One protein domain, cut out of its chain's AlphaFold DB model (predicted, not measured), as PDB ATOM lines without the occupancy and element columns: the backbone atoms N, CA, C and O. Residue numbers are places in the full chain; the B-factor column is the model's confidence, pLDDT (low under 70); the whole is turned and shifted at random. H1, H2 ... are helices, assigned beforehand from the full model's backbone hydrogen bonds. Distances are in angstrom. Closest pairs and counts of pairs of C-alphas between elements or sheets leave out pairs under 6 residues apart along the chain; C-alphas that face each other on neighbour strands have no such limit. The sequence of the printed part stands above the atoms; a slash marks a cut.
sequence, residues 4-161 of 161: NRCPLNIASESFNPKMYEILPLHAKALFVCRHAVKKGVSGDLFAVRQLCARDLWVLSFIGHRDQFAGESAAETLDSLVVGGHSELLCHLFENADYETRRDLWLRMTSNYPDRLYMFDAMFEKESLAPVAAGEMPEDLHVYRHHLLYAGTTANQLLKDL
ATOM      1  N   ASN A   4     349.796 332.938 326.565       80.00
ATOM      2  CA  ASN A   4     349.102 332.104 325.578       80.00
ATOM      3  C   ASN A   4     347.944 332.800 324.843       80.00
ATOM      4  O   ASN A   4     347.395 332.221 323.915       80.00
ATOM      5  N   ARG A   5     347.554 334.001 325.279       84.06
ATOM      6  CA  ARG A   5     346.540 334.847 324.631       84.06
ATOM      7  C   ARG A   5     347.095 336.207 324.220       84.06
ATOM      8  O   ARG A   5     346.344 337.100 323.855       84.06
ATOM      9  N   CYS A   6     348.407 336.402 324.330       86.44
ATOM     10  CA  CYS A   6     349.021 337.666 323.961       86.44
ATOM     11  C   CYS A   6     349.066 337.772 322.429       86.44
ATOM     12  O   CYS A   6     349.621 336.868 321.800       86.44
ATOM     13  N   PRO A   7     348.540 338.848 321.816       89.69
ATOM     14  CA  PRO A   7     348.629 339.028 320.370       89.69
ATOM     15  C   PRO A   7     350.065 339.292 319.912       89.69
ATOM     16  O   PRO A   7     350.374 339.127 318.730       89.69
ATOM     17  N   LEU A   8     350.948 339.618 320.868       88.62
ATOM     18  CA  LEU A   8     352.363 339.841 320.628       88.62
ATOM     19  C   LEU A   8     353.233 338.575 320.581       88.62
ATOM     20  O   LEU A   8     354.425 338.633 320.285       88.62
ATOM     21  N   ASN A   9     352.663 337.419 320.920       89.12
ATOM     22  CA  ASN A   9     353.392 336.160 321.029       89.12
ATOM     23  C   ASN A   9     353.123 335.274 319.817       89.12
ATOM     24  O   ASN A   9     351.987 334.868 319.608       89.12
ATOM     25  N   ILE A  10     354.163 334.916 319.064       87.94
ATOM     26  CA  ILE A  10     354.027 334.095 317.850       87.94
ATOM     27  C   ILE A  10     353.480 332.686 318.123       87.94
ATOM     28  O   ILE A  10     352.908 332.063 317.236       87.94
ATOM     29  N   ALA A  11     353.634 332.186 319.352       85.69
ATOM     30  CA  ALA A  11     353.114 330.889 319.781       85.69
ATOM     31  C   ALA A  11     351.703 330.968 320.404       85.69
ATOM     32  O   ALA A  11     351.191 329.964 320.893       85.69
ATOM     33  N   SER A  12     351.095 332.155 320.458       85.94
ATOM     34  CA  SER A  12     349.754 332.374 321.011       85.94
ATOM     35  C   SER A  12     348.678 332.102 319.964       85.94
ATOM     36  O   SER A  12     348.812 332.506 318.812       85.94
ATOM     37  N   GLU A  13     347.558 331.515 320.386       85.75
ATOM     38  CA  GLU A  13     346.367 331.348 319.536       85.75
ATOM     39  C   GLU A  13     345.781 332.695 319.090       85.75
ATOM     40  O   GLU A  13     345.076 332.779 318.090       85.75
ATOM     41  N   SER A  14     346.076 333.762 319.835       89.00
ATOM     42  CA  SER A  14     345.617 335.123 319.550       89.00
ATOM     43  C   SER A  14     346.661 335.968 318.816       89.00
ATOM     44  O   SER A  14     346.492 337.183 318.750       89.00
ATOM     45  N   PHE A  15     347.753 335.371 318.313       90.75
ATOM     46  CA  PHE A  15     348.794 336.104 317.590       90.75
ATOM     47  C   PHE A  15     348.203 336.911 316.432       90.75
ATOM     48  O   PHE A  15     347.516 336.363 315.569       90.75
ATOM     49  N   ASN A  16     348.494 338.212 316.395       89.88
ATOM     50  CA  ASN A  16     347.959 339.101 315.372       89.88
ATOM     51  C   ASN A  16     349.088 339.696 314.513       89.88
ATOM     52  O   ASN A  16     349.654 340.724 314.889       89.88
ATOM     53  N   PRO A  17     349.410 339.107 313.346       87.62
ATOM     54  CA  PRO A  17     350.483 339.604 312.486       87.62
ATOM     55  C   PRO A  17     350.221 341.019 311.947       87.62
ATOM     56  O   PRO A  17     351.174 341.749 311.671       87.62
ATOM     57  N   LYS A  18     348.953 341.447 311.863       89.38
ATOM     58  CA  LYS A  18     348.586 342.777 311.353       89.38
ATOM     59  C   LYS A  18     349.106 343.908 312.226       89.38
ATOM     60  O   LYS A  18     349.412 344.976 311.708       89.38
ATOM     61  N   MET A  19     349.278 343.666 313.528       88.12
ATOM     62  CA  MET A  19     349.851 344.662 314.437       88.12
ATOM     63  C   MET A  19     351.253 345.095 313.981       88.12
ATOM     64  O   MET A  19     351.607 346.260 314.099       88.12
ATOM     65  N   TYR A  20     352.037 344.203 313.368       84.88
ATOM     66  CA  TYR A  20     353.414 344.504 312.957       84.88
ATOM     67  C   TYR A  20     353.561 344.864 311.485       84.88
ATOM     68  O   TYR A  20     354.673 345.174 311.062       84.88
ATOM     69  N   GLU A  21     352.511 344.755 310.669       85.06
ATOM     70  CA  GLU A  21     352.611 345.012 309.225       85.06
ATOM     71  C   GLU A  21     353.105 346.434 308.955       85.06
ATOM     72  O   GLU A  21     353.992 346.621 308.124       85.06
ATOM     73  N   ILE A  22     352.628 347.385 309.759       81.94
ATOM     74  CA  ILE A  22     352.956 348.811 309.680       81.94
ATOM     75  C   ILE A  22     354.356 349.166 310.200       81.94
ATOM     76  O   ILE A  22     354.842 350.266 309.947       81.94
ATOM     77  N   LEU A  23     355.014 348.268 310.939       84.38
ATOM     78  CA  LEU A  23     356.287 348.576 311.588       84.38
ATOM     79  C   LEU A  23     357.481 348.350 310.648       84.38
ATOM     80  O   LEU A  23     357.497 347.375 309.889       84.38
ATOM     81  N   PRO A  24     358.541 349.170 310.740       84.62
ATOM     82  CA  PRO A  24     359.802 348.890 310.065       84.62
ATOM     83  C   PRO A  24     360.392 347.538 310.483       84.62
ATOM     84  O   PRO A  24     360.325 347.146 311.649       84.62
ATOM     85  N   LEU A  25     361.036 346.838 309.543       81.56
ATOM     86  CA  LEU A  25     361.613 345.498 309.747       81.56
ATOM     87  C   LEU A  25     362.522 345.396 310.984       81.56
ATOM     88  O   LEU A  25     362.426 344.423 311.728       81.56
ATOM     89  N   HIS A  26     363.357 346.409 311.229       79.69
ATOM     90  CA  HIS A  26     364.266 346.445 312.377       79.69
ATOM     91  C   HIS A  26     363.526 346.559 313.722       79.69
ATOM     92  O   HIS A  26     363.970 345.989 314.714       79.69
ATOM     93  N   ALA A  27     362.372 347.231 313.755       80.25
ATOM     94  CA  ALA A  27     361.569 347.400 314.961       80.25
ATOM     95  C   ALA A  27     360.767 346.134 315.304       80.25
ATOM     96  O   ALA A  27     360.580 345.816 316.477       80.25
ATOM     97  N   LYS A  28     360.347 345.348 314.298       81.75
ATOM     98  CA  LYS A  28     359.556 344.114 314.506       81.75
ATOM     99  C   LYS A  28     360.230 343.125 315.458       81.75
ATOM    100  O   LYS A  28     359.543 342.435 316.206       81.75
ATOM    101  N   ALA A  29     361.563 343.065 315.455       79.81
ATOM    102  CA  ALA A  29     362.320 342.168 316.325       79.81
ATOM    103  C   ALA A  29     362.109 342.448 317.825       79.81
ATOM    104  O   ALA A  29     362.223 341.522 318.624       79.81
ATOM    105  N   LEU A  30     361.769 343.686 318.198       81.69
ATOM    106  CA  LEU A  30     361.536 344.100 319.587       81.69
ATOM    107  C   LEU A  30     360.121 343.758 320.075       81.69
ATOM    108  O   LEU A  30     359.906 343.520 321.262       81.69
ATOM    109  N   PHE A  31     359.159 343.716 319.154       84.50
ATOM    110  CA  PHE A  31     357.733 343.617 319.473       84.50
ATOM    111  C   PHE A  31     357.144 342.220 319.288       84.50
ATOM    112  O   PHE A  31     356.026 341.966 319.727       84.50
ATOM    113  N   VAL A  32     357.884 341.295 318.676       84.19
ATOM    114  CA  VAL A  32     357.458 339.899 318.550       84.19
ATOM    115  C   VAL A  32     358.071 339.075 319.675       84.19
ATOM    116  O   VAL A  32     359.272 338.798 319.694       84.19
ATOM    117  N   CYS A  33     357.230 338.606 320.594       84.38
ATOM    118  CA  CYS A  33     357.643 337.617 321.575       84.38
ATOM    119  C   CYS A  33     357.782 336.248 320.895       84.38
ATOM    120  O   CYS A  33     356.813 335.684 320.383       84.38
ATOM    121  N   ARG A  34     359.005 335.709 320.909       75.81
ATOM    122  CA  ARG A  34     359.326 334.351 320.429       75.81
ATOM    123  C   ARG A  34     359.351 333.304 321.544       75.81
ATOM    124  O   ARG A  34     359.564 332.127 321.277       75.81
ATOM    125  N   HIS A  35     359.181 333.731 322.793       65.06
ATOM    126  CA  HIS A  35     359.309 332.858 323.951       65.06
ATOM    127  C   HIS A  35     357.947 332.262 324.320       65.06
ATOM    128  O   HIS A  35     357.015 332.978 324.677       65.06
ATOM    129  N   ALA A  36     357.863 330.930 324.315       54.28
ATOM    130  CA  ALA A  36     356.759 330.182 324.923       54.28
ATOM    131  C   ALA A  36     356.833 330.161 326.468       54.28
ATOM    132  O   ALA A  36     355.967 329.594 327.135       54.28
ATOM    133  N   VAL A  37     357.884 330.750 327.049       52.44
ATOM    134  CA  VAL A  37     358.213 330.624 328.469       52.44
ATOM    135  C   VAL A  37     357.599 331.778 329.259       52.44
ATOM    136  O   VAL A  37     357.764 332.949 328.919       52.44
ATOM    137  N   LYS A  38     356.876 331.436 330.329       53.28
ATOM    138  CA  LYS A  38     356.330 332.392 331.299       53.28
ATOM    139  C   LYS A  38     357.470 333.220 331.915       53.28
ATOM    140  O   LYS A  38     358.470 332.644 332.342       53.28
ATOM    141  N   LYS A  39     357.287 334.542 332.038       51.53
ATOM    142  CA  LYS A  39     358.077 335.371 332.973       51.53
ATOM    143  C   LYS A  39     358.073 334.673 334.348       51.53
ATOM    144  O   LYS A  39     356.999 334.325 334.835       51.53
ATOM    145  N   GLY A  40     359.252 334.439 334.934       48.31
ATOM    146  CA  GLY A  40     359.396 333.940 336.313       48.31
ATOM    147  C   GLY A  40     359.695 332.447 336.518       48.31
ATOM    148  O   GLY A  40     359.539 331.971 337.636       48.31
ATOM    149  N   VAL A  41     360.115 331.686 335.496       44.91
ATOM    150  CA  VAL A  41     360.498 330.261 335.687       44.91
ATOM    151  C   VAL A  41     361.957 330.083 336.145       44.91
ATOM    152  O   VAL A  41     362.298 329.040 336.692       44.91
ATOM    153  N   SER A  42     362.819 331.096 336.015       42.03
ATOM    154  CA  SER A  42     364.150 331.086 336.637       42.03
ATOM    155  C   SER A  42     364.155 332.004 337.854       42.03
ATOM    156  O   SER A  42     363.726 333.152 337.743       42.03
ATOM    157  N   GLY A  43     364.659 331.523 338.996       48.41
ATOM    158  CA  GLY A  43     364.870 332.288 340.238       48.41
ATOM    159  C   GLY A  43     365.948 333.375 340.130       48.41
ATOM    160  O   GLY A  43     366.726 333.574 341.053       48.41
ATOM    161  N   ASP A  44     366.020 334.033 338.978       55.88
ATOM    162  CA  ASP A  44     366.969 335.078 338.661       55.88
ATOM    163  C   ASP A  44     366.368 336.436 339.046       55.88
ATOM    164  O   ASP A  44     365.327 336.845 338.525       55.88
ATOM    165  N   LEU A  45     367.029 337.144 339.963       51.41
ATOM    166  CA  LEU A  45     366.655 338.495 340.391       51.41
ATOM    167  C   LEU A  45     366.584 339.471 339.203       51.41
ATOM    168  O   LEU A  45     365.812 340.429 339.237       51.41
ATOM    169  N   PHE A  46     367.331 339.207 338.127       56.91
ATOM    170  CA  PHE A  46     367.287 340.011 336.908       56.91
ATOM    171  C   PHE A  46     366.039 339.753 336.056       56.91
ATOM    172  O   PHE A  46     365.622 340.650 335.325       56.91
ATOM    173  N   ALA A  47     365.384 338.592 336.177       60.75
ATOM    174  CA  ALA A  47     364.179 338.272 335.405       60.75
ATOM    175  C   ALA A  47     362.993 339.185 335.759       60.75
ATOM    176  O   ALA A  47     362.145 339.460 334.913       60.75
ATOM    177  N   VAL A  48     362.956 339.694 336.995       60.53
ATOM    178  CA  VAL A  48     361.927 340.633 337.472       60.53
ATOM    179  C   VAL A  48     362.053 342.006 336.794       60.53
ATOM    180  O   VAL A  48     361.048 342.676 336.580       60.53
ATOM    181  N   ARG A  49     363.270 342.390 336.381       67.31
ATOM    182  CA  ARG A  49     363.573 343.647 335.670       67.31
ATOM    183  C   ARG A  49     363.471 343.535 334.146       67.31
ATOM    184  O   ARG A  49     363.786 344.480 333.428       67.31
ATOM    185  N   GLN A  50     363.111 342.367 333.614       79.56
ATOM    186  CA  GLN A  50     363.010 342.191 332.168       79.56
ATOM    187  C   GLN A  50     361.645 342.655 331.669       79.56
ATOM    188  O   GLN A  50     360.599 342.139 332.067       79.56
ATOM    189  N   LEU A  51     361.651 343.600 330.735       85.00
ATOM    190  CA  LEU A  51     360.464 343.990 329.981       85.00
ATOM    191  C   LEU A  51     360.188 342.959 328.891       85.00
ATOM    192  O   LEU A  51     361.111 342.462 328.245       85.00
ATOM    193  N   CYS A  52     358.917 342.619 328.683       87.50
ATOM    194  CA  CYS A  52     358.537 341.812 327.526       87.50
ATOM    195  C   CYS A  52     358.077 342.698 326.366       87.50
ATOM    196  O   CYS A  52     357.844 343.894 326.524       87.50
ATOM    197  N   ALA A  53     357.869 342.073 325.206       89.56
ATOM    198  CA  ALA A  53     357.371 342.741 324.006       89.56
ATOM    199  C   ALA A  53     356.089 343.567 324.238       89.56
ATOM    200  O   ALA A  53     355.935 344.618 323.630       89.56
ATOM    201  N   ARG A  54     355.193 343.131 325.141       91.62
ATOM    202  CA  ARG A  54     354.002 343.904 325.542       91.62
ATOM    203  C   ARG A  54     354.370 345.199 326.243       91.62
ATOM    204  O   ARG A  54     353.830 346.236 325.884       91.62
ATOM    205  N   ASP A  55     355.261 345.131 327.223       92.50
ATOM    206  CA  ASP A  55     355.658 346.310 327.992       92.50
ATOM    207  C   ASP A  55     356.303 347.338 327.047       92.50
ATOM    208  O   ASP A  55     355.949 348.512 327.065       92.50
ATOM    209  N   LEU A  56     357.161 346.869 326.133       91.81
ATOM    210  CA  LEU A  56     357.754 347.705 325.087       91.81
ATOM    211  C   LEU A  56     356.700 348.289 324.138       91.81
ATOM    212  O   LEU A  56     356.785 349.465 323.787       91.81
ATOM    213  N   TRP A  57     355.709 347.491 323.724       92.94
ATOM    214  CA  TRP A  57     354.616 347.948 322.863       92.94
ATOM    215  C   TRP A  57     353.832 349.077 323.519       92.94
ATOM    216  O   TRP A  57     353.646 350.131 322.923       92.94
ATOM    217  N   VAL A  58     353.417 348.877 324.768       94.88
ATOM    218  CA  VAL A  58     352.664 349.872 325.531       94.88
ATOM    219  C   VAL A  58     353.471 351.160 325.645       94.88
ATOM    220  O   VAL A  58     352.979 352.212 325.257       94.88
ATOM    221  N   LEU A  59     354.735 351.083 326.070       94.44
ATOM    222  CA  LEU A  59     355.605 352.259 326.195       94.44
ATOM    223  C   LEU A  59     355.820 353.002 324.865       94.44
ATOM    224  O   LEU A  59     356.025 354.215 324.874       94.44
ATOM    225  N   SER A  60     355.764 352.293 323.734       92.94
ATOM    226  CA  SER A  60     355.961 352.876 322.401       92.94
ATOM    227  C   SER A  60     354.683 353.481 321.815       92.94
ATOM    228  O   SER A  60     354.753 354.477 321.104       92.94
ATOM    229  N   PHE A  61     353.517 352.882 322.084       93.44
ATOM    230  CA  PHE A  61     352.278 353.191 321.360       93.44
ATOM    231  C   PHE A  61     351.160 353.793 322.213       93.44
ATOM    232  O   PHE A  61     350.148 354.219 321.655       93.44
ATOM    233  N   ILE A  62     351.331 353.909 323.536       94.81
ATOM    234  CA  ILE A  62     350.299 354.493 324.408       94.81
ATOM    235  C   ILE A  62     349.953 355.942 324.022       94.81
ATOM    236  O   ILE A  62     348.778 356.299 323.982       94.81
ATOM    237  N   GLY A  63     350.947 356.746 323.618       90.12
ATOM    238  CA  GLY A  63     350.732 358.123 323.152       90.12
ATOM    239  C   GLY A  63     349.992 358.230 321.818       90.12
ATOM    240  O   GLY A  63     349.382 359.255 321.518       90.12
ATOM    241  N   HIS A  64     349.963 357.148 321.039       90.44
ATOM    242  CA  HIS A  64     349.206 357.060 319.791       90.44
ATOM    243  C   HIS A  64     347.767 356.570 319.995       90.44
ATOM    244  O   HIS A  64     347.061 356.352 319.012       90.44
ATOM    245  N   ARG A  65     347.320 356.413 321.252       89.25
ATOM    246  CA  ARG A  65     345.997 355.871 321.608       89.25
ATOM    247  C   ARG A  65     345.746 354.493 320.991       89.25
ATOM    248  O   ARG A  65     344.624 354.172 320.599       89.25
ATOM    249  N   ASP A  66     346.802 353.690 320.876       92.81
ATOM    250  CA  ASP A  66     346.683 352.309 320.424       92.81
ATOM    251  C   ASP A  66     345.805 351.517 321.401       92.81
ATOM    252  O   ASP A  66     346.027 351.529 322.614       92.81
ATOM    253  N   GLN A  67     344.803 350.822 320.862       92.44
ATOM    254  CA  GLN A  67     343.812 350.120 321.674       92.44
ATOM    255  C   GLN A  67     344.469 349.050 322.555       92.44
ATOM    256  O   GLN A  67     344.182 348.964 323.748       92.44
ATOM    257  N   PHE A  68     345.384 348.260 321.988       92.62
ATOM    258  CA  PHE A  68     346.061 347.206 322.736       92.62
ATOM    259  C   PHE A  68     346.987 347.777 323.820       92.62
ATOM    260  O   PHE A  68     347.045 347.229 324.925       92.62
ATOM    261  N   ALA A  69     347.685 348.880 323.529       94.06
ATOM    262  CA  ALA A  69     348.495 349.598 324.507       94.06
ATOM    263  C   ALA A  69     347.649 350.090 325.691       94.06
ATOM    264  O   ALA A  69     348.029 349.850 326.836       94.06
ATOM    265  N   GLY A  70     346.490 350.702 325.426       94.06
ATOM    266  CA  GLY A  70     345.558 351.152 326.465       94.06
ATOM    267  C   GLY A  70     345.047 350.000 327.332       94.06
ATOM    268  O   GLY A  70     345.185 350.028 328.554       94.06
ATOM    269  N   GLU A  71     344.551 348.927 326.707       94.38
ATOM    270  CA  GLU A  71     344.049 347.733 327.408       94.38
ATOM    271  C   GLU A  71     345.136 347.032 328.249       94.38
ATOM    272  O   GLU A  71     344.848 346.435 329.288       94.38
ATOM    273  N   SER A  72     346.399 347.122 327.824       95.19
ATOM    274  CA  SER A  72     347.548 346.490 328.486       95.19
ATOM    275  C   SER A  72     348.302 347.413 329.455       95.19
ATOM    276  O   SER A  72     349.273 346.975 330.089       95.19
ATOM    277  N   ALA A  73     347.889 348.677 329.594       96.25
ATOM    278  CA  ALA A  73     348.621 349.690 330.354       96.25
ATOM    279  C   ALA A  73     348.736 349.337 331.844       96.25
ATOM    280  O   ALA A  73     349.822 349.414 332.416       96.25
ATOM    281  N   ALA A  74     347.649 348.861 332.458       95.75
ATOM    282  CA  ALA A  74     347.617 348.494 333.876       95.75
ATOM    283  C   ALA A  74     348.633 347.395 334.235       95.75
ATOM    284  O   ALA A  74     349.281 347.431 335.277       95.75
ATOM    285  N   GLU A  75     348.800 346.417 333.351       93.44
ATOM    286  CA  GLU A  75     349.693 345.278 333.568       93.44
ATOM    287  C   GLU A  75     351.154 345.630 333.280       93.44
ATOM    288  O   GLU A  75     352.079 345.031 333.840       93.44
ATOM    289  N   THR A  76     351.353 346.589 332.378       95.06
ATOM    290  CA  THR A  76     352.655 347.199 332.131       95.06
ATOM    291  C   THR A  76     353.069 348.007 333.353       95.06
ATOM    292  O   THR A  76     354.166 347.786 333.847       95.06
ATOM    293  N   LEU A  77     352.173 348.824 333.921       96.94
ATOM    294  CA  LEU A  77     352.410 349.540 335.178       96.94
ATOM    295  C   LEU A  77     352.861 348.592 336.291       96.94
ATOM    296  O   LEU A  77     353.909 348.825 336.882       96.94
ATOM    297  N   ASP A  78     352.139 347.488 336.518       95.00
ATOM    298  CA  ASP A  78     352.533 346.497 337.529       95.00
ATOM    299  C   ASP A  78     353.956 345.970 337.283       95.00
ATOM    300  O   ASP A  78     354.756 345.838 338.207       95.00
ATOM    301  N   SER A  79     354.287 345.692 336.018       92.62
ATOM    302  CA  SER A  79     355.606 345.179 335.635       92.62
ATOM    303  C   SER A  79     356.708 346.217 335.866       92.62
ATOM    304  O   SER A  79     357.795 345.859 336.314       92.62
ATOM    305  N   LEU A  80     356.431 347.497 335.598       94.94
ATOM    306  CA  LEU A  80     357.371 348.597 335.815       94.94
ATOM    307  C   LEU A  80     357.611 348.854 337.302       94.94
ATOM    308  O   LEU A  80     358.762 348.994 337.709       94.94
ATOM    309  N   VAL A  81     356.550 348.854 338.114       94.50
ATOM    310  CA  VAL A  81     356.646 349.041 339.568       94.50
ATOM    311  C   VAL A  81     357.428 347.892 340.204       94.50
ATOM    312  O   VAL A  81     358.405 348.126 340.913       94.50
ATOM    313  N   VAL A  82     357.063 346.643 339.897       91.88
ATOM    314  CA  VAL A  82     357.741 345.451 340.434       91.88
ATOM    315  C   VAL A  82     359.196 345.361 339.954       91.88
ATOM    316  O   VAL A  82     360.076 344.981 340.727       91.88
ATOM    317  N   GLY A  83     359.471 345.743 338.703       89.31
ATOM    318  CA  GLY A  83     360.822 345.798 338.140       89.31
ATOM    319  C   GLY A  83     361.666 346.987 338.620       89.31
ATOM    320  O   GLY A  83     362.875 347.002 338.389       89.31
ATOM    321  N   GLY A  84     361.069 347.968 339.306       91.50
ATOM    322  CA  GLY A  84     361.764 349.173 339.768       91.50
ATOM    323  C   GLY A  84     362.143 350.140 338.639       91.50
ATOM    324  O   GLY A  84     363.151 350.833 338.741       91.50
ATOM    325  N   HIS A  85     361.370 350.179 337.553       93.44
ATOM    326  CA  HIS A  85     361.630 351.010 336.377       93.44
ATOM    327  C   HIS A  85     360.983 352.400 336.504       93.44
ATOM    328  O   HIS A  85     360.006 352.687 335.814       93.44
ATOM    329  N   SER A  86     361.511 353.260 337.381       92.94
ATOM    330  CA  SER A  86     360.958 354.603 337.655       92.94
ATOM    331  C   SER A  86     360.848 355.483 336.405       92.94
ATOM    332  O   SER A  86     359.774 355.988 336.108       92.94
ATOM    333  N   GLU A  87     361.914 355.606 335.611       92.44
ATOM    334  CA  GLU A  87     361.911 356.450 334.402       92.44
ATOM    335  C   GLU A  87     360.862 356.003 333.377       92.44
ATOM    336  O   GLU A  87     360.140 356.823 332.812       92.44
ATOM    337  N   LEU A  88     360.728 354.691 333.166       94.62
ATOM    338  CA  LEU A  88     359.737 354.140 332.242       94.62
ATOM    339  C   LEU A  88     358.313 354.253 332.793       94.62
ATOM    340  O   LEU A  88     357.367 354.388 332.019       94.62
ATOM    341  N   LEU A  89     358.154 354.202 334.117       95.44
ATOM    342  CA  LEU A  89     356.879 354.449 334.778       95.44
ATOM    343  C   LEU A  89     356.452 355.911 334.588       95.44
ATOM    344  O   LEU A  89     355.311 356.157 334.209       95.44
ATOM    345  N   CYS A  90     357.367 356.865 334.764       93.19
ATOM    346  CA  CYS A  90     357.129 358.273 334.451       93.19
ATOM    347  C   CYS A  90     356.764 358.460 332.970       93.19
ATOM    348  O   CYS A  90     355.729 359.049 332.668       93.19
ATOM    349  N   HIS A  91     357.537 357.868 332.051       93.06
ATOM    350  CA  HIS A  91     357.259 357.909 330.608       93.06
ATOM    351  C   HIS A  91     355.859 357.380 330.264       93.06
ATOM    352  O   HIS A  91     355.159 357.978 329.445       93.06
ATOM    353  N   LEU A  92     355.417 356.287 330.898       95.06
ATOM    354  CA  LEU A  92     354.067 355.747 330.709       95.06
ATOM    355  C   LEU A  92     352.992 356.792 331.049       95.06
ATOM    356  O   LEU A  92     352.039 356.944 330.287       95.06
ATOM    357  N   PHE A  93     353.147 357.517 332.158       94.06
ATOM    358  CA  PHE A  93     352.204 358.565 332.552       94.06
ATOM    359  C   PHE A  93     352.286 359.791 331.643       94.06
ATOM    360  O   PHE A  93     351.248 360.269 331.199       94.06
ATOM    361  N   GLU A  94     353.487 360.271 331.315       91.50
ATOM    362  CA  GLU A  94     353.686 361.451 330.458       91.50
ATOM    363  C   GLU A  94     353.051 361.288 329.066       91.50
ATOM    364  O   GLU A  94     352.561 362.261 328.492       91.50
ATOM    365  N   ASN A  95     353.024 360.060 328.535       92.56
ATOM    366  CA  ASN A  95     352.526 359.779 327.187       92.56
ATOM    367  C   ASN A  95     351.073 359.292 327.148       92.56
ATOM    368  O   ASN A  95     350.450 359.340 326.089       92.56
ATOM    369  N   ALA A  96     350.516 358.803 328.254       92.88
ATOM    370  CA  ALA A  96     349.153 358.290 328.263       92.88
ATOM    371  C   ALA A  96     348.099 359.413 328.224       92.88
ATOM    372  O   ALA A  96     348.279 360.522 328.747       92.88
ATOM    373  N   ASP A  97     346.942 359.118 327.627       91.50
ATOM    374  CA  ASP A  97     345.800 360.025 327.705       91.50
ATOM    375  C   ASP A  97     345.281 360.178 329.148       91.50
ATOM    376  O   ASP A  97     345.666 359.453 330.068       91.50
ATOM    377  N   TYR A  98     344.436 361.188 329.356       90.44
ATOM    378  CA  TYR A  98     343.923 361.540 330.678       90.44
ATOM    379  C   TYR A  98     343.162 360.386 331.350       90.44
ATOM    380  O   TYR A  98     343.364 360.125 332.536       90.44
ATOM    381  N   GLU A  99     342.303 359.687 330.603       92.62
ATOM    382  CA  GLU A  99     341.482 358.601 331.148       92.62
ATOM    383  C   GLU A  99     342.369 357.431 331.583       92.62
ATOM    384  O   GLU A  99     342.253 356.944 332.707       92.62
ATOM    385  N   THR A 100     343.345 357.071 330.749       93.94
ATOM    386  CA  THR A 100     344.336 356.046 331.069       93.94
ATOM    387  C   THR A 100     345.150 356.442 332.297       93.94
ATOM    388  O   THR A 100     345.278 355.650 333.228       93.94
ATOM    389  N   ARG A 101     345.663 357.677 332.371       94.56
ATOM    390  CA  ARG A 101     346.398 358.161 333.552       94.56
ATOM    391  C   ARG A 101     345.574 358.104 334.823       94.56
ATOM    392  O   ARG A 101     346.109 357.753 335.873       94.56
ATOM    393  N   ARG A 102     344.286 358.437 334.747       94.25
ATOM    394  CA  ARG A 102     343.374 358.351 335.890       94.25
ATOM    395  C   ARG A 102     343.288 356.925 336.414       94.25
ATOM    396  O   ARG A 102     343.401 356.719 337.623       94.25
ATOM    397  N   ASP A 103     343.134 355.963 335.516       95.44
ATOM    398  CA  ASP A 103     343.007 354.556 335.876       95.44
ATOM    399  C   ASP A 103     344.340 353.985 336.395       95.44
ATOM    400  O   ASP A 103     344.368 353.264 337.397       95.44
ATOM    401  N   LEU A 104     345.464 354.373 335.781       96.12
ATOM    402  CA  LEU A 104     346.810 354.015 336.235       96.12
ATOM    403  C   LEU A 104     347.129 354.603 337.614       96.12
ATOM    404  O   LEU A 104     347.667 353.898 338.466       96.12
ATOM    405  N   TRP A 105     346.767 355.864 337.860       94.56
ATOM    406  CA  TRP A 105     346.948 356.506 339.161       94.56
ATOM    407  C   TRP A 105     346.152 355.798 340.251       94.56
ATOM    408  O   TRP A 105     346.706 355.465 341.295       94.56
ATOM    409  N   LEU A 106     344.872 355.505 339.990       94.69
ATOM    410  CA  LEU A 106     344.029 354.777 340.935       94.69
ATOM    411  C   LEU A 106     344.641 353.415 341.284       94.69
ATOM    412  O   LEU A 106     344.668 353.024 342.454       94.69
ATOM    413  N   ARG A 107     345.159 352.701 340.277       95.56
ATOM    414  CA  ARG A 107     345.847 351.421 340.471       95.56
ATOM    415  C   ARG A 107     347.111 351.586 341.309       95.56
ATOM    416  O   ARG A 107     347.322 350.793 342.221       95.56
ATOM    417  N   MET A 108     347.916 352.611 341.031       94.31
ATOM    418  CA  MET A 108     349.130 352.907 341.785       94.31
ATOM    419  C   MET A 108     348.828 353.155 343.264       94.31
ATOM    420  O   MET A 108     349.391 352.483 344.121       94.31
ATOM    421  N   THR A 109     347.912 354.073 343.572       92.06
ATOM    422  CA  THR A 109     347.611 354.442 344.964       92.06
ATOM    423  C   THR A 109     346.921 353.324 345.738       92.06
ATOM    424  O   THR A 109     347.008 353.289 346.959       92.06
ATOM    425  N   SER A 110     346.229 352.414 345.046       92.62
ATOM    426  CA  SER A 110     345.548 351.281 345.687       92.62
ATOM    427  C   SER A 110     346.481 350.092 345.923       92.62
ATOM    428  O   SER A 110     346.409 349.459 346.972       92.62
ATOM    429  N   ASN A 111     347.345 349.775 344.951       94.94
ATOM    430  CA  ASN A 111     348.139 348.542 344.966       94.94
ATOM    431  C   ASN A 111     349.595 348.755 345.394       94.94
ATOM    432  O   ASN A 111     350.220 347.811 345.868       94.94
ATOM    433  N   TYR A 112     350.133 349.963 345.206       93.94
ATOM    434  CA  TYR A 112     351.536 350.298 345.458       93.94
ATOM    435  C   TYR A 112     351.703 351.663 346.160       93.94
ATOM    436  O   TYR A 112     352.504 352.489 345.707       93.94
ATOM    437  N   PRO A 113     350.955 351.951 347.245       90.19
ATOM    438  CA  PRO A 113     351.047 353.240 347.937       90.19
ATOM    439  C   PRO A 113     352.462 353.533 348.467       90.19
ATOM    440  O   PRO A 113     352.898 354.676 348.477       90.19
ATOM    441  N   ASP A 114     353.226 352.501 348.827       90.75
ATOM    442  CA  ASP A 114     354.612 352.585 349.299       90.75
ATOM    443  C   ASP A 114     355.635 352.924 348.197       90.75
ATOM    444  O   ASP A 114     356.798 353.209 348.491       90.75
ATOM    445  N   ARG A 115     355.216 352.884 346.926       92.94
ATOM    446  CA  ARG A 115     356.070 353.052 345.740       92.94
ATOM    447  C   ARG A 115     355.900 354.405 345.054       92.94
ATOM    448  O   ARG A 115     356.414 354.585 343.953       92.94
ATOM    449  N   LEU A 116     355.198 355.359 345.665       91.56
ATOM    450  CA  LEU A 116     354.959 356.673 345.054       91.56
ATOM    451  C   LEU A 116     356.246 357.464 344.771       91.56
ATOM    452  O   LEU A 116     356.280 358.195 343.784       91.56
ATOM    453  N   TYR A 117     357.320 357.226 345.531       90.75
ATOM    454  CA  TYR A 117     358.670 357.753 345.271       90.75
ATOM    455  C   TYR A 117     359.190 357.445 343.854       90.75
ATOM    456  O   TYR A 117     360.064 358.120 343.320       90.75
ATOM    457  N   MET A 118     358.653 356.416 343.185       93.00
ATOM    458  CA  MET A 118     359.055 356.081 341.816       93.00
ATOM    459  C   MET A 118     358.701 357.174 340.795       93.00
ATOM    460  O   MET A 118     359.195 357.112 339.670       93.00
ATOM    461  N   PHE A 119     357.883 358.158 341.176       91.88
ATOM    462  CA  PHE A 119     357.539 359.323 340.364       91.88
ATOM    463  C   PHE A 119     358.339 360.585 340.705       91.88
ATOM    464  O   PHE A 119     358.057 361.629 340.115       91.88
ATOM    465  N   ASP A 120     359.345 360.510 341.584       87.94
ATOM    466  CA  ASP A 120     360.125 361.680 342.017       87.94
ATOM    467  C   ASP A 120     360.667 362.489 340.832       87.94
ATOM    468  O   ASP A 120     360.553 363.706 340.821       87.94
ATOM    469  N   ALA A 121     361.120 361.834 339.758       86.12
ATOM    470  CA  ALA A 121     361.595 362.530 338.559       86.12
ATOM    471  C   ALA A 121     360.527 363.415 337.879       86.12
ATOM    472  O   ALA A 121     360.872 364.416 337.257       86.12
ATOM    473  N   MET A 122     359.238 363.068 337.952       86.75
ATOM    474  CA  MET A 122     358.165 363.956 337.477       86.75
ATOM    475  C   MET A 122     357.779 364.988 338.526       86.75
ATOM    476  O   MET A 122     357.470 366.121 338.175       86.75
ATOM    477  N   PHE A 123     357.792 364.614 339.803       87.31
ATOM    478  CA  PHE A 123     357.495 365.533 340.898       87.31
ATOM    479  C   PHE A 123     358.508 366.677 340.943       87.31
ATOM    480  O   PHE A 123     358.111 367.837 340.981       87.31
ATOM    481  N   GLU A 124     359.795 366.372 340.794       84.50
ATOM    482  CA  GLU A 124     360.879 367.350 340.702       84.50
ATOM    483  C   GLU A 124     360.716 368.290 339.502       84.50
ATOM    484  O   GLU A 124     360.870 369.502 339.655       84.50
ATOM    485  N   LYS A 125     360.339 367.772 338.317       82.88
ATOM    486  CA  LYS A 125     360.037 368.613 337.137       82.88
ATOM    487  C   LYS A 125     358.936 369.634 337.428       82.88
ATOM    488  O   LYS A 125     358.982 370.751 336.920       82.88
ATOM    489  N   GLU A 126     357.974 369.256 338.260       79.31
ATOM    490  CA  GLU A 126     356.823 370.069 338.650       79.31
ATOM    491  C   GLU A 126     357.051 370.839 339.966       79.31
ATOM    492  O   GLU A 126     356.123 371.446 340.496       79.31
ATOM    493  N   SER A 127     358.285 370.855 340.494       81.44
ATOM    494  CA  SER A 127     358.653 371.502 341.768       81.44
ATOM    495  C   SER A 127     357.870 370.999 342.994       81.44
ATOM    496  O   SER A 127     357.683 371.735 343.963       81.44
ATOM    497  N   LEU A 128     357.422 369.743 342.966       81.50
ATOM    498  CA  LEU A 128     356.835 369.050 344.111       81.50
ATOM    499  C   LEU A 128     357.931 368.424 344.982       81.50
ATOM    500  O   LEU A 128     359.016 368.093 344.503       81.50
ATOM    501  N   ALA A 129     357.642 368.252 346.273       82.19
ATOM    502  CA  ALA A 129     358.551 367.552 347.173       82.19
ATOM    503  C   ALA A 129     358.668 366.064 346.774       82.19
ATOM    504  O   ALA A 129     357.684 365.475 346.321       82.19
ATOM    505  N   PRO A 130     359.844 365.436 346.930       80.31
ATOM    506  CA  PRO A 130     359.975 364.002 346.713       80.31
ATOM    507  C   PRO A 130     359.160 363.237 347.759       80.31
ATOM    508  O   PRO A 130     359.011 363.685 348.901       80.31
ATOM    509  N   VAL A 131     358.650 362.067 347.384       83.81
ATOM    510  CA  VAL A 131     357.924 361.194 348.312       83.81
ATOM    511  C   VAL A 131     358.908 360.182 348.881       83.81
ATOM    512  O   VAL A 131     359.568 359.472 348.131       83.81
ATOM    513  N   ALA A 132     359.023 360.072 350.204       81.12
ATOM    514  CA  ALA A 132     359.876 359.043 350.788       81.12
ATOM    515  C   ALA A 132     359.274 357.642 350.581       81.12
ATOM    516  O   ALA A 132     358.056 357.446 350.576       81.12
ATOM    517  N   ALA A 133     360.133 356.634 350.424       80.75
ATOM    518  CA  ALA A 133     359.680 355.256 350.275       80.75
ATOM    519  C   ALA A 133     358.883 354.798 351.509       80.75
ATOM    520  O   ALA A 133     359.364 354.896 352.636       80.75
ATOM    521  N   GLY A 134     357.678 354.264 351.285       76.62
ATOM    522  CA  GLY A 134     356.768 353.856 352.361       76.62
ATOM    523  C   GLY A 134     355.949 354.988 352.989       76.62
ATOM    524  O   GLY A 134     355.133 354.706 353.865       76.62
ATOM    525  N   GLU A 135     356.115 356.235 352.540       77.81
ATOM    526  CA  GLU A 135     355.312 357.368 352.994       77.81
ATOM    527  C   GLU A 135     354.228 357.738 351.979       77.81
ATOM    528  O   GLU A 135     354.395 357.631 350.765       77.81
ATOM    529  N   MET A 136     353.097 358.200 352.507       74.31
ATOM    530  CA  MET A 136     352.028 358.802 351.726       74.31
ATOM    531  C   MET A 136     352.085 360.316 351.929       74.31
ATOM    532  O   MET A 136     351.968 360.751 353.076       74.31
ATOM    533  N   PRO A 137     352.233 361.129 350.869       75.75
ATOM    534  CA  PRO A 137     352.231 362.577 351.027       75.75
ATOM    535  C   PRO A 137     350.886 363.056 351.581       75.75
ATOM    536  O   PRO A 137     349.829 362.637 351.099       75.75
ATOM    537  N   GLU A 138     350.930 363.969 352.558       73.38
ATOM    538  CA  GLU A 138     349.735 364.586 353.160       73.38
ATOM    539  C   GLU A 138     348.852 365.252 352.085       73.38
ATOM    540  O   GLU A 138     347.626 365.136 352.101       73.38
ATOM    541  N   ASP A 139     349.490 365.825 351.059       81.00
ATOM    542  CA  ASP A 139     348.849 366.495 349.927       81.00
ATOM    543  C   ASP A 139     348.725 365.614 348.674       81.00
ATOM    544  O   ASP A 139     348.918 366.077 347.550       81.00
ATOM    545  N   LEU A 140     348.360 364.334 348.817       83.06
ATOM    546  CA  LEU A 140     348.232 363.391 347.687       83.06
ATOM    547  C   LEU A 140     347.399 363.930 346.502       83.06
ATOM    548  O   LEU A 140     347.640 363.588 345.342       83.06
ATOM    549  N   HIS A 141     346.413 364.782 346.782       82.81
ATOM    550  CA  HIS A 141     345.574 365.426 345.773       82.81
ATOM    551  C   HIS A 141     346.356 366.375 344.841       82.81
ATOM    552  O   HIS A 141     346.003 366.473 343.664       82.81
ATOM    553  N   VAL A 142     347.430 367.013 345.322       82.25
ATOM    554  CA  VAL A 142     348.332 367.861 344.524       82.25
ATOM    555  C   VAL A 142     349.156 366.997 343.571       82.25
ATOM    556  O   VAL A 142     349.130 367.221 342.362       82.25
ATOM    557  N   TYR A 143     349.794 365.936 344.073       83.94
ATOM    558  CA  TYR A 143     350.545 364.983 343.243       83.94
ATOM    559  C   TYR A 143     349.661 364.362 342.158       83.94
ATOM    560  O   TYR A 143     350.047 364.294 340.990       83.94
ATOM    561  N   ARG A 144     348.428 363.987 342.526       85.62
ATOM    562  CA  ARG A 144     347.418 363.509 341.578       85.62
ATOM    563  C   ARG A 144     347.164 364.527 340.470       85.62
ATOM    564  O   ARG A 144     347.123 364.133 339.312       85.62
ATOM    565  N   HIS A 145     346.974 365.803 340.798       86.19
ATOM    566  CA  HIS A 145     346.742 366.837 339.790       86.19
ATOM    567  C   HIS A 145     347.888 366.871 338.768       86.19
ATOM    568  O   HIS A 145     347.642 366.719 337.573       86.19
ATOM    569  N   HIS A 146     349.139 366.964 339.221       82.38
ATOM    570  CA  HIS A 146     350.282 367.005 338.306       82.38
ATOM    571  C   HIS A 146     350.406 365.733 337.467       82.38
ATOM    572  O   HIS A 146     350.622 365.825 336.269       82.38
ATOM    573  N   LEU A 147     350.154 364.552 338.027       84.25
ATOM    574  CA  LEU A 147     350.146 363.303 337.259       84.25
ATOM    575  C   LEU A 147     349.058 363.261 336.181       84.25
ATOM    576  O   LEU A 147     349.322 362.891 335.034       84.25
ATOM    577  N   LEU A 148     347.833 363.661 336.525       85.38
ATOM    578  CA  LEU A 148     346.701 363.645 335.597       85.38
ATOM    579  C   LEU A 148     346.810 364.698 334.496       85.38
ATOM    580  O   LEU A 148     346.196 364.523 333.446       85.38
ATOM    581  N   TYR A 149     347.598 365.751 334.712       78.56
ATOM    582  CA  TYR A 149     347.812 366.818 333.735       78.56
ATOM    583  C   TYR A 149     349.243 366.881 333.180       78.56
ATOM    584  O   TYR A 149     349.490 367.670 332.269       78.56
ATOM    585  N   ALA A 150     350.152 365.999 333.607       64.50
ATOM    586  CA  ALA A 150     351.508 365.852 333.071       64.50
ATOM    587  C   ALA A 150     351.494 365.782 331.532       64.50
ATOM    588  O   ALA A 150     350.637 365.134 330.929       64.50
ATOM    589  N   GLY A 151     352.381 366.511 330.858       58.34
ATOM    590  CA  GLY A 151     352.425 366.526 329.391       58.34
ATOM    591  C   GLY A 151     351.308 367.327 328.695       58.34
ATOM    592  O   GLY A 151     351.232 367.303 327.464       58.34
ATOM    593  N   THR A 152     350.460 368.076 329.414       55.12
ATOM    594  CA  THR A 152     349.579 369.089 328.784       55.12
ATOM    595  C   THR A 152     350.382 370.198 328.100       55.12
ATOM    596  O   THR A 152     350.022 370.608 327.000       55.12
ATOM    597  N   THR A 153     351.529 370.581 328.661       50.38
ATOM    598  CA  THR A 153     352.487 371.513 328.045       50.38
ATOM    599  C   THR A 153     353.172 370.918 326.809       50.38
ATOM    600  O   THR A 153     353.279 371.591 325.787       50.38
ATOM    601  N   ALA A 154     353.572 369.640 326.847       44.62
ATOM    602  CA  ALA A 154     354.198 368.963 325.702       44.62
ATOM    603  C   ALA A 154     353.221 368.772 324.523       44.62
ATOM    604  O   ALA A 154     353.592 368.954 323.366       44.62
ATOM    605  N   ASN A 155     351.948 368.474 324.806       39.81
ATOM    606  CA  ASN A 155     350.903 368.352 323.785       39.81
ATOM    607  C   ASN A 155     350.396 369.704 323.247       39.81
ATOM    608  O   ASN A 155     349.865 369.740 322.139       39.81
ATOM    609  N   GLN A 156     350.530 370.804 323.999       40.69
ATOM    610  CA  GLN A 156     350.282 372.159 323.481       40.69
ATOM    611  C   GLN A 156     351.393 372.592 322.519       40.69
ATOM    612  O   GLN A 156     351.091 372.999 321.404       40.69
ATOM    613  N   LEU A 157     352.659 372.365 322.879       38.62
ATOM    614  CA  LEU A 157     353.808 372.636 322.004       38.62
ATOM    615  C   LEU A 157     353.762 371.871 320.669       38.62
ATOM    616  O   LEU A 157     354.204 372.398 319.655       38.62
ATOM    617  N   LEU A 158     353.210 370.654 320.644       41.03
ATOM    618  CA  LEU A 158     353.051 369.855 319.419       41.03
ATOM    619  C   LEU A 158     351.838 370.244 318.558       41.03
ATOM    620  O   LEU A 158     351.744 369.789 317.423       41.03
ATOM    621  N   LYS A 159     350.895 371.037 319.082       37.88
ATOM    622  CA  LYS A 159     349.782 371.599 318.296       37.88
ATOM    623  C   LYS A 159     350.120 372.949 317.666       37.88
ATOM    624  O   LYS A 159     349.436 373.347 316.728       37.88
ATOM    625  N   ASP A 160     351.145 373.617 318.188       39.19
ATOM    626  CA  ASP A 160     351.621 374.921 317.723       39.19
ATOM    627  C   ASP A 160     352.786 374.809 316.706       39.19
ATOM    628  O   ASP A 160     353.372 375.825 316.326       39.19
ATOM    629  N   LEU A 161     353.107 373.588 316.249       37.72
ATOM    630  CA  LEU A 161     354.048 373.257 315.163       37.72
ATOM    631  C   LEU A 161     353.302 372.670 313.958       37.72
ATOM    632  O   LEU A 161     353.740 372.951 312.818       37.72
TER     633      LEU A 161
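Overview. This is residues 4 to 161 of the 161 residues of an uncharacterized protein of Candidatus Riflebacteria bacterium GWC2_50_8 (UniProt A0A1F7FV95). A flat slab of helices has the up-and-down bundle H4, H5 and H6 in its middle, each running against the one before; H3 packs on H4 and H5 on one side, H7 on H5 and H8 on H6 on the other. H1 and H2 lie at the end beyond H3; residues 156 to 161 stick out. The printed part has 158 residues with nine named helices, H1 to H9 in order, and no named strand: all helix. It is compact, radius of gyration of the C-alphas 16.8 A, spanning 47 by 47 by 23 A.

Arrangement. Distances are between closest C-alphas. H1, residues 18 to 21, is close to but not clearly touching H2, residues 25 to 31 (Tyr 20 to Lys 28, 6.3 A). H3, residues 53 to 64, touches H2 with residues 53 to 57 alone, Ala 53 to Phe 31, 4.6 A. H4, residues 67 to 83, touches H3, Ala 69 to Val 58, 4.3 A, at a steep tilt of 55 degrees, opposite ways. H4 and H5, residues 86 to 95, form a helical hairpin, Leu 80 to Leu 89, 6.0 A. H6, residues 98 to 111, touches H4, Leu 104 to Ala 74, 6.1 A. H7, residues 113 to 125, touches H5, Met 118 to Ser 86, 4.8 A. H8, residues 140 to 149, touches H6, Leu 148 to Arg 101, 5.9 A. H9, residues 152 to 157, is near H5. Each O i to N i+4 pair is within hydrogen-bond range in H5, H6, H8 and H9, but 6 of 8 in H3, 11 of 13 in H4, 0 of 3 in H2 and 2 of 9 in H7, where O i to N i+3 gives 3 of 4 and 6 of 10; H1 is too short.

Along the chain. H1 begins at C-alpha 18, (348.586, 342.777, 311.353); H9 ends at C-alpha 157, (353.808, 372.636, 322.004). H4 is 24.1 A long, with a kink of 50 degrees near residue 74, and H7 20.8 A.

Size, cuts and confidence. The farthest C-alphas, Gly 43 and Asp 160, are 50.0 A apart. The printed part has no cut. The links H2 to H3 and H7 to H8 are long. Residues 35 to 49 and 150 to 161 have pLDDT under 70.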